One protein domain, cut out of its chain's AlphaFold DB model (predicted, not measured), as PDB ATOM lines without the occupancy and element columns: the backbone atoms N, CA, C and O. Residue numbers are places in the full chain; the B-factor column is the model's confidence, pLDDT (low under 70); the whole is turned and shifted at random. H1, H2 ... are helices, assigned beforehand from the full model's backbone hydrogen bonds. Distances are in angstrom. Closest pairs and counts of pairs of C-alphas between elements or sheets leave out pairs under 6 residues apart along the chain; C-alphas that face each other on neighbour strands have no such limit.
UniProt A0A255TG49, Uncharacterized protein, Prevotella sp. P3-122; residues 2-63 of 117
ATOM      1  N   PHE A   2      74.792  18.834  10.690       27.73
ATOM      2  CA  PHE A   2      73.938  17.671  11.021       27.73
ATOM      3  C   PHE A   2      74.321  16.342  10.328       27.73
ATOM      4  O   PHE A   2      73.891  15.282  10.770       27.73
ATOM      5  N   GLN A   3      75.136  16.368   9.266       29.83
ATOM      6  CA  GLN A   3      75.533  15.153   8.533       29.83
ATOM      7  C   GLN A   3      76.626  14.324   9.235       29.83
ATOM      8  O   GLN A   3      76.646  13.105   9.082       29.83
ATOM      9  N   GLU A   4      77.463  14.947  10.071       36.81
ATOM     10  CA  GLU A   4      78.488  14.247  10.868       36.81
ATOM     11  C   GLU A   4      77.855  13.328  11.928       36.81
ATOM     12  O   GLU A   4      78.311  12.208  12.148       36.81
ATOM     13  N   PHE A   5      76.720  13.733  12.512       38.09
ATOM     14  CA  PHE A   5      76.017  12.931  13.519       38.09
ATOM     15  C   PHE A   5      75.451  11.611  12.972       38.09
ATOM     16  O   PHE A   5      75.385  10.623  13.707       38.09
ATOM     17  N   ASN A   6      75.087  11.546  11.687       38.75
ATOM     18  CA  ASN A   6      74.580  10.309  11.081       38.75
ATOM     19  C   ASN A   6      75.692   9.303  10.759       38.75
ATOM     20  O   ASN A   6      75.445   8.098  10.805       38.75
ATOM     21  N   LYS A   7      76.924   9.765  10.517       35.16
ATOM     22  CA  LYS A   7      78.079   8.887  10.281       35.16
ATOM     23  C   LYS A   7      78.511   8.148  11.556       35.16
ATOM     24  O   LYS A   7      79.003   7.029  11.493       35.16
ATOM     25  N   ILE A   8      78.241   8.723  12.729       45.78
ATOM     26  CA  ILE A   8      78.554   8.119  14.035       45.78
ATOM     27  C   ILE A   8      77.624   6.933  14.357       45.78
ATOM     28  O   ILE A   8      78.029   5.993  15.044       45.78
ATOM     29  N   ARG A   9      76.398   6.902  13.811       42.62
ATOM     30  CA  ARG A   9      75.471   5.769  13.991       42.62
ATOM     31  C   ARG A   9      75.902   4.490  13.265       42.62
ATOM     32  O   ARG A   9      75.449   3.422  13.662       42.62
ATOM     33  N   SER A  10      76.771   4.561  12.252       42.06
ATOM     34  CA  SER A  10      77.214   3.368  11.513       42.06
ATOM     35  C   SER A  10      78.408   2.642  12.143       42.06
ATOM     36  O   SER A  10      78.787   1.584  11.652       42.06
ATOM     37  N   CYS A  11      79.002   3.185  13.214       43.66
ATOM     38  CA  CYS A  11      80.219   2.645  13.833       43.66
ATOM     39  C   CYS A  11      80.019   2.130  15.267       43.66
ATOM     40  O   CYS A  11      80.994   1.881  15.973       43.66
ATOM     41  N   THR A  12      78.786   1.919  15.735       52.34
ATOM     42  CA  THR A  12      78.594   0.983  16.850       52.34
ATOM     43  C   THR A  12      78.768  -0.414  16.279       52.34
ATOM     44  O   THR A  12      77.964  -0.810  15.434       52.34
ATOM     45  N   SER A  13      79.819  -1.143  16.681       63.22
ATOM     46  CA  SER A  13      80.020  -2.514  16.204       63.22
ATOM     47  C   SER A  13      78.705  -3.278  16.357       63.22
ATOM     48  O   SER A  13      78.038  -3.179  17.391       63.22
ATOM     49  N   ILE A  14      78.296  -3.999  15.313       65.56
ATOM     50  CA  ILE A  14      77.061  -4.799  15.313       65.56
ATOM     51  C   ILE A  14      77.001  -5.675  16.579       65.56
ATOM     52  O   ILE A  14      75.947  -5.842  17.181       65.56
ATOM     53  N   TRP A  15      78.166  -6.108  17.066       60.72
ATOM     54  CA  TRP A  15      78.370  -6.781  18.345       60.72
ATOM     55  C   TRP A  15      77.937  -5.994  19.589       60.72
ATOM     56  O   TRP A  15      77.297  -6.565  20.468       60.72
ATOM     57  N   LEU A  16      78.259  -4.702  19.695       62.56
ATOM     58  CA  LEU A  16      77.827  -3.867  20.817       62.56
ATOM     59  C   LEU A  16      76.306  -3.670  20.788       62.56
ATOM     60  O   LEU A  16      75.658  -3.761  21.826       62.56
ATOM     61  N   ALA A  17      75.736  -3.465  19.598       65.56
ATOM     62  CA  ALA A  17      74.294  -3.336  19.409       65.56
ATOM     63  C   ALA A  17      73.552  -4.634  19.775       65.56
ATOM     64  O   ALA A  17      72.566  -4.585  20.512       65.56
ATOM     65  N   LEU A  18      74.073  -5.789  19.345       66.50
ATOM     66  CA  LEU A  18      73.547  -7.115  19.680       66.50
ATOM     67  C   LEU A  18      73.678  -7.432  21.177       66.50
ATOM     68  O   LEU A  18      72.739  -7.924  21.802       66.50
ATOM     69  N   ARG A  19      74.822  -7.108  21.791       68.69
ATOM     70  CA  ARG A  19      75.049  -7.305  23.231       68.69
ATOM     71  C   ARG A  19      74.111  -6.434  24.060       68.69
ATOM     72  O   ARG A  19      73.537  -6.905  25.039       68.69
ATOM     73  N   LEU A  20      73.902  -5.189  23.638       66.56
ATOM     74  CA  LEU A  20      72.932  -4.285  24.243       66.56
ATOM     75  C   LEU A  20      71.509  -4.823  24.111       66.56
ATOM     76  O   LEU A  20      70.810  -4.859  25.118       66.56
ATOM     77  N   SER A  21      71.086  -5.281  22.927       62.41
ATOM     78  CA  SER A  21      69.733  -5.813  22.714       62.41
ATOM     79  C   SER A  21      69.460  -7.085  23.519       62.41
ATOM     80  O   SER A  21      68.354  -7.240  24.042       62.41
ATOM     81  N   PHE A  22      70.467  -7.950  23.673       65.31
ATOM     82  CA  PHE A  22      70.375  -9.192  24.442       65.31
ATOM     83  C   PHE A  22      70.276  -8.931  25.954       65.31
ATOM     84  O   PHE A  22      69.377  -9.439  26.618       65.31
ATOM     85  N   LEU A  23      71.116  -8.042  26.498       61.66
ATOM     86  CA  LEU A  23      71.047  -7.630  27.911       61.66
ATOM     87  C   LEU A  23      69.725  -6.931  28.249       61.66
ATOM     88  O   LEU A  23      69.187  -7.076  29.345       61.66
ATOM     89  N   SER A  24      69.164  -6.230  27.267       61.41
ATOM     90  CA  SER A  24      67.855  -5.589  27.339       61.41
ATOM     91  C   SER A  24      66.686  -6.567  27.521       61.41
ATOM     92  O   SER A  24      65.649  -6.171  28.051       61.41
ATOM     93  N   HIS A  25      66.855  -7.816  27.073       65.50
ATOM     94  CA  HIS A  25      65.887  -8.904  27.230       65.50
ATOM     95  C   HIS A  25      66.058  -9.659  28.556       65.50
ATOM     96  O   HIS A  25      65.085 -10.193  29.077       65.50
ATOM     97  N   ILE A  26      67.275  -9.697  29.111       63.84
ATOM     98  CA  ILE A  26      67.577 -10.392  30.374       63.84
ATOM     99  C   ILE A  26      67.179  -9.543  31.590       63.84
ATOM    100  O   ILE A  26      66.722 -10.070  32.602       63.84
ATOM    101  N   ILE A  27      67.319  -8.219  31.498       60.66
ATOM    102  CA  ILE A  27      66.977  -7.297  32.585       60.66
ATOM    103  C   ILE A  27      65.508  -6.886  32.431       60.66
ATOM    104  O   ILE A  27      65.168  -6.034  31.609       60.66
ATOM    105  N   ARG A  28      64.630  -7.519  33.219       64.12
ATOM    106  CA  ARG A  28      63.170  -7.304  33.186       64.12
ATOM    107  C   ARG A  28      62.743  -5.937  33.738       64.12
ATOM    108  O   ARG A  28      61.704  -5.421  33.335       64.12
ATOM    109  N   ASP A  29      63.531  -5.365  34.648       77.00
ATOM    110  CA  ASP A  29      63.254  -4.064  35.257       77.00
ATOM    111  C   ASP A  29      63.691  -2.893  34.352       77.00
ATOM    112  O   ASP A  29      64.852  -2.791  33.941       77.00
ATOM    113  N   LYS A  30      62.744  -2.005  34.024       72.12
ATOM    114  CA  LYS A  30      62.936  -0.915  33.052       72.12
ATOM    115  C   LYS A  30      63.846   0.196  33.581       72.12
ATOM    116  O   LYS A  30      64.607   0.771  32.793       72.12
ATOM    117  N   ASP A  31      63.804   0.465  34.882       76.81
ATOM    118  CA  ASP A  31      64.587   1.533  35.504       76.81
ATOM    119  C   ASP A  31      66.061   1.130  35.584       76.81
ATOM    120  O   ASP A  31      66.933   1.835  35.067       76.81
ATOM    121  N   THR A  32      66.335  -0.084  36.075       77.31
ATOM    122  CA  THR A  32      67.686  -0.669  36.086       77.31
ATOM    123  C   THR A  32      68.291  -0.744  34.681       77.31
ATOM    124  O   THR A  32      69.465  -0.415  34.478       77.31
ATOM    125  N   ARG A  33      67.493  -1.112  33.670       72.38
ATOM    126  CA  ARG A  33      67.931  -1.122  32.267       72.38
ATOM    127  C   ARG A  33      68.325   0.273  31.787       72.38
ATOM    128  O   ARG A  33      69.341   0.410  31.108       72.38
ATOM    129  N   THR A  34      67.554   1.302  32.118       77.06
ATOM    130  CA  THR A  34      67.839   2.678  31.685       77.06
ATOM    131  C   THR A  34      69.160   3.172  32.262       77.06
ATOM    132  O   THR A  34      70.010   3.646  31.505       77.06
ATOM    133  N   VAL A  35      69.380   2.965  33.561       84.69
ATOM    134  CA  VAL A  35      70.638   3.311  34.242       84.69
ATOM    135  C   VAL A  35      71.818   2.554  33.630       84.69
ATOM    136  O   VAL A  35      72.858   3.143  33.341       84.69
ATOM    137  N   TYR A  36      71.654   1.261  33.346       82.94
ATOM    138  CA  TYR A  36      72.694   0.453  32.709       82.94
ATOM    139  C   TYR A  36      73.082   0.980  31.318       82.94
ATOM    140  O   TYR A  36      74.262   1.170  31.026       82.94
ATOM    141  N   ILE A  37      72.094   1.269  30.464       80.88
ATOM    142  CA  ILE A  37      72.332   1.822  29.123       80.88
ATOM    143  C   ILE A  37      72.996   3.201  29.208       80.88
ATOM    144  O   ILE A  37      73.897   3.493  28.419       80.88
ATOM    145  N   GLN A  38      72.579   4.046  30.155       82.94
ATOM    146  CA  GLN A  38      73.206   5.346  30.399       82.94
ATOM    147  C   GLN A  38      74.671   5.187  30.814       82.94
ATOM    148  O   GLN A  38      75.535   5.822  30.213       82.94
ATOM    149  N   ASN A  39      74.971   4.292  31.754       87.44
ATOM    150  CA  ASN A  39      76.336   4.024  32.208       87.44
ATOM    151  C   ASN A  39      77.226   3.470  31.092       87.44
ATOM    152  O   ASN A  39      78.381   3.872  30.975       87.44
ATOM    153  N   LEU A  40      76.695   2.600  30.230       85.62
ATOM    154  CA  LEU A  40      77.432   2.112  29.066       85.62
ATOM    155  C   LEU A  40      77.734   3.221  28.062       85.62
ATOM    156  O   LEU A  40      78.860   3.310  27.577       85.62
ATOM    157  N   ARG A  41      76.754   4.084  27.767       86.00
ATOM    158  CA  ARG A  41      76.971   5.254  26.910       86.00
ATOM    159  C   ARG A  41      78.027   6.167  27.515       86.00
ATOM    160  O   ARG A  41      78.970   6.524  26.826       86.00
ATOM    161  N   LEU A  42      77.913   6.488  28.801       87.62
ATOM    162  CA  LEU A  42      78.895   7.305  29.508       87.62
ATOM    163  C   LEU A  42      80.289   6.676  29.477       87.62
ATOM    164  O   LEU A  42      81.254   7.386  29.224       87.62
ATOM    165  N   SER A  43      80.403   5.364  29.682       85.19
ATOM    166  CA  SER A  43      81.674   4.638  29.593       85.19
ATOM    167  C   SER A  43      82.279   4.727  28.188       85.19
ATOM    168  O   SER A  43      83.457   5.046  28.038       85.19
ATOM    169  N   PHE A  44      81.457   4.546  27.152       89.06
ATOM    170  CA  PHE A  44      81.888   4.689  25.764       89.06
ATOM    171  C   PHE A  44      82.359   6.113  25.448       89.06
ATOM    172  O   PHE A  44      83.450   6.282  24.910       89.06
ATOM    173  N   LEU A  45      81.578   7.132  25.823       87.31
ATOM    174  CA  LEU A  45      81.964   8.532  25.640       87.31
ATOM    175  C   LEU A  45      83.269   8.831  26.391       87.31
ATOM    176  O   LEU A  45      84.193   9.386  25.807       87.31
ATOM    177  N   LYS A  46      83.393   8.412  27.654       86.69
ATOM    178  CA  LYS A  46      84.629   8.590  28.432       86.69
ATOM    179  C   LYS A  46      85.834   7.964  27.745       86.69
ATOM    180  O   LYS A  46      86.880   8.592  27.687       86.69
ATOM    181  N   HIS A  47      85.691   6.756  27.209       86.69
ATOM    182  CA  HIS A  47      86.775   6.091  26.493       86.69
ATOM    183  C   HIS A  47      87.125   6.820  25.190       86.69
ATOM    184  O   HIS A  47      88.298   7.037  24.899       86.69
ATOM    185  N   GLN A  48      86.119   7.226  24.413       88.38
ATOM    186  CA  GLN A  48      86.305   7.929  23.143       88.38
ATOM    187  C   GLN A  48      87.009   9.280  23.316       88.38
ATOM    188  O   GLN A  48      87.868   9.622  22.510       88.38
ATOM    189  N   TYR A  49      86.662  10.030  24.363       89.56
ATOM    190  CA  TYR A  49      87.221  11.353  24.657       89.56
ATOM    191  C   TYR A  49      88.322  11.310  25.730       89.56
ATOM    192  O   TYR A  49      88.710  12.349  26.253       89.56
ATOM    193  N   SER A  50      88.832  10.121  26.066       90.81
ATOM    194  CA  SER A  50      89.787   9.917  27.166       90.81
ATOM    195  C   SER A  50      91.071  10.734  27.015       90.81
ATOM    196  O   SER A  50      91.542  11.310  27.993       90.81
ATOM    197  N   SER A  51      91.603  10.841  25.797       88.62
ATOM    198  CA  SER A  51      92.789  11.650  25.501       88.62
ATOM    199  C   SER A  51      92.548  13.139  25.758       88.62
ATOM    200  O   SER A  51      93.317  13.762  26.485       88.62
ATOM    201  N   LEU A  52      91.439  13.686  25.252       88.00
ATOM    202  CA  LEU A  52      91.052  15.087  25.462       88.00
ATOM    203  C   LEU A  52      90.802  15.397  26.943       88.00
ATOM    204  O   LEU A  52      91.159  16.467  27.422       88.00
ATOM    205  N   LEU A  53      90.219  14.451  27.686       86.94
ATOM    206  CA  LEU A  53      90.042  14.587  29.131       86.94
ATOM    207  C   LEU A  53      91.391  14.650  29.855       86.94
ATOM    208  O   LEU A  53      91.568  15.496  30.723       86.94
ATOM    209  N   SER A  54      92.353  13.802  29.478       88.94
ATOM    210  CA  SER A  54      93.682  13.808  30.100       88.94
ATOM    211  C   SER A  54      94.468  15.095  29.831       88.94
ATOM    212  O   SER A  54      95.142  15.597  30.731       88.94
ATOM    213  N   GLU A  55      94.328  15.654  28.627       89.88
ATOM    214  CA  GLU A  55      94.903  16.941  28.227       89.88
ATOM    215  C   GLU A  55      94.299  18.082  29.057       89.88
ATOM    216  O   GLU A  55      95.030  18.778  29.761       89.88
ATOM    217  N   LEU A  56      92.965  18.174  29.108       85.56
ATOM    218  CA  LEU A  56      92.245  19.160  29.921       85.56
ATOM    219  C   LEU A  56      92.600  19.069  31.410       85.56
ATOM    220  O   LEU A  56      92.822  20.086  32.062       85.56
ATOM    221  N   GLU A  57      92.674  17.861  31.971       86.75
ATOM    222  CA  GLU A  57      93.067  17.674  33.369       86.75
ATOM    223  C   GLU A  57      94.515  18.106  33.630       86.75
ATOM    224  O   GLU A  57      94.833  18.572  34.726       86.75
ATOM    225  N   SER A  58      95.412  17.933  32.657       86.69
ATOM    226  CA  SER A  58      96.792  18.408  32.764       86.69
ATOM    227  C   SER A  58      96.863  19.936  32.737       86.69
ATOM    228  O   SER A  58      97.515  20.520  33.602       86.69
ATOM    229  N   ASP A  59      96.100  20.583  31.855       84.25
ATOM    230  CA  ASP A  59      96.000  22.040  31.773       84.25
ATOM    231  C   ASP A  59      95.411  22.630  33.054       84.25
ATOM    232  O   ASP A  59      95.944  23.594  33.598       84.25
ATOM    233  N   MET A  60      94.368  22.005  33.606       81.81
ATOM    234  CA  MET A  60      93.774  22.410  34.882       81.81
ATOM    235  C   MET A  60      94.737  22.251  36.065       81.81
ATOM    236  O   MET A  60      94.710  23.074  36.975       81.81
ATOM    237  N   ARG A  61      95.583  21.212  36.077       79.56
ATOM    238  CA  ARG A  61      96.609  21.022  37.121       79.56
ATOM    239  C   ARG A  61      97.735  22.052  37.027       79.56
ATOM    240  O   ARG A  61      98.283  22.435  38.056       79.56
ATOM    241  N   ASN A  62      98.060  22.494  35.816       78.44
ATOM    242  CA  ASN A  62      99.067  23.526  35.560       78.44
ATOM    243  C   ASN A  62      98.503  24.952  35.681       78.44
ATOM    244  O   ASN A  62      99.265  25.914  35.790       78.44
ATOM    245  N   TYR A  63      97.176  25.101  35.696       72.75
ATOM    246  CA  TYR A  63      96.494  26.363  35.934       72.75
ATOM    247  C   TYR A  63      96.615  26.764  37.409       72.75
ATOM    248  O   TYR A  63      95.796  26.408  38.256       72.75
TER     249      TYR A  63
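What this domain is: This is residues 2 to 63 of the 117 residues of an uncharacterized protein of Prevotella sp. P3-122 (UniProt A0A255TG49). The longest helix, H3, and H2 fold back beside each other as a narrow V, its point at residues 27 to 29, and two arms stick out from it: residues 41 to 63, with H4, and residues 2 to 19, with H1. The contacts are few, and there is no closed core. The printed part has 62 residues, with four named helices in the order H1, H2, H3, H4 and no named strand; the class is all helix. The whole is only just loose, close to extended, with a radius of gyration of the C-alphas of 15.8 A, and elongated, spanning 47 by 29 by 20 A.

Where its parts are: H3 holds residues 30 to 48 and measures 26.9 A, from C-alpha 30 at (62.936, -0.915, 33.052) to C-alpha 48 at (86.305, 7.929, 23.143). H2, residues 14 to 26, measures 18.7 A. H4, residues 50 to 62, measures 18.5 A and ends with C-alpha 62 at (99.067, 23.526, 35.560). H1, residues 2 to 11, measures 16.5 A and begins with C-alpha 2 at (73.938, 17.671, 11.021).

How they stand to each other: H3 and H2 are close but not clearly touching; their closest C-alphas, of Arg 33 and Ser 24, are 6.7 A apart. They run opposite ways at a shallow tilt of 24 degrees. H3 and H4 meet only through their link. H1 is apart from H2, H3 and H4, and H2 is apart from H4. Every O i to N i+4 pair is within hydrogen-bond range in H2, H3 and H4; in H1 0 of 6 are, beside 5 of 7 O i to N i+3 pairs.

The domain as a whole: The C-alphas farthest apart, of His 25 and Tyr 63, are 47.5 A apart. The printed part has no cut, and the three links are tight. Mean pLDDT of the printed part is 70.8; residues 2 to 28 are under 70, and H1 has a mean of 38.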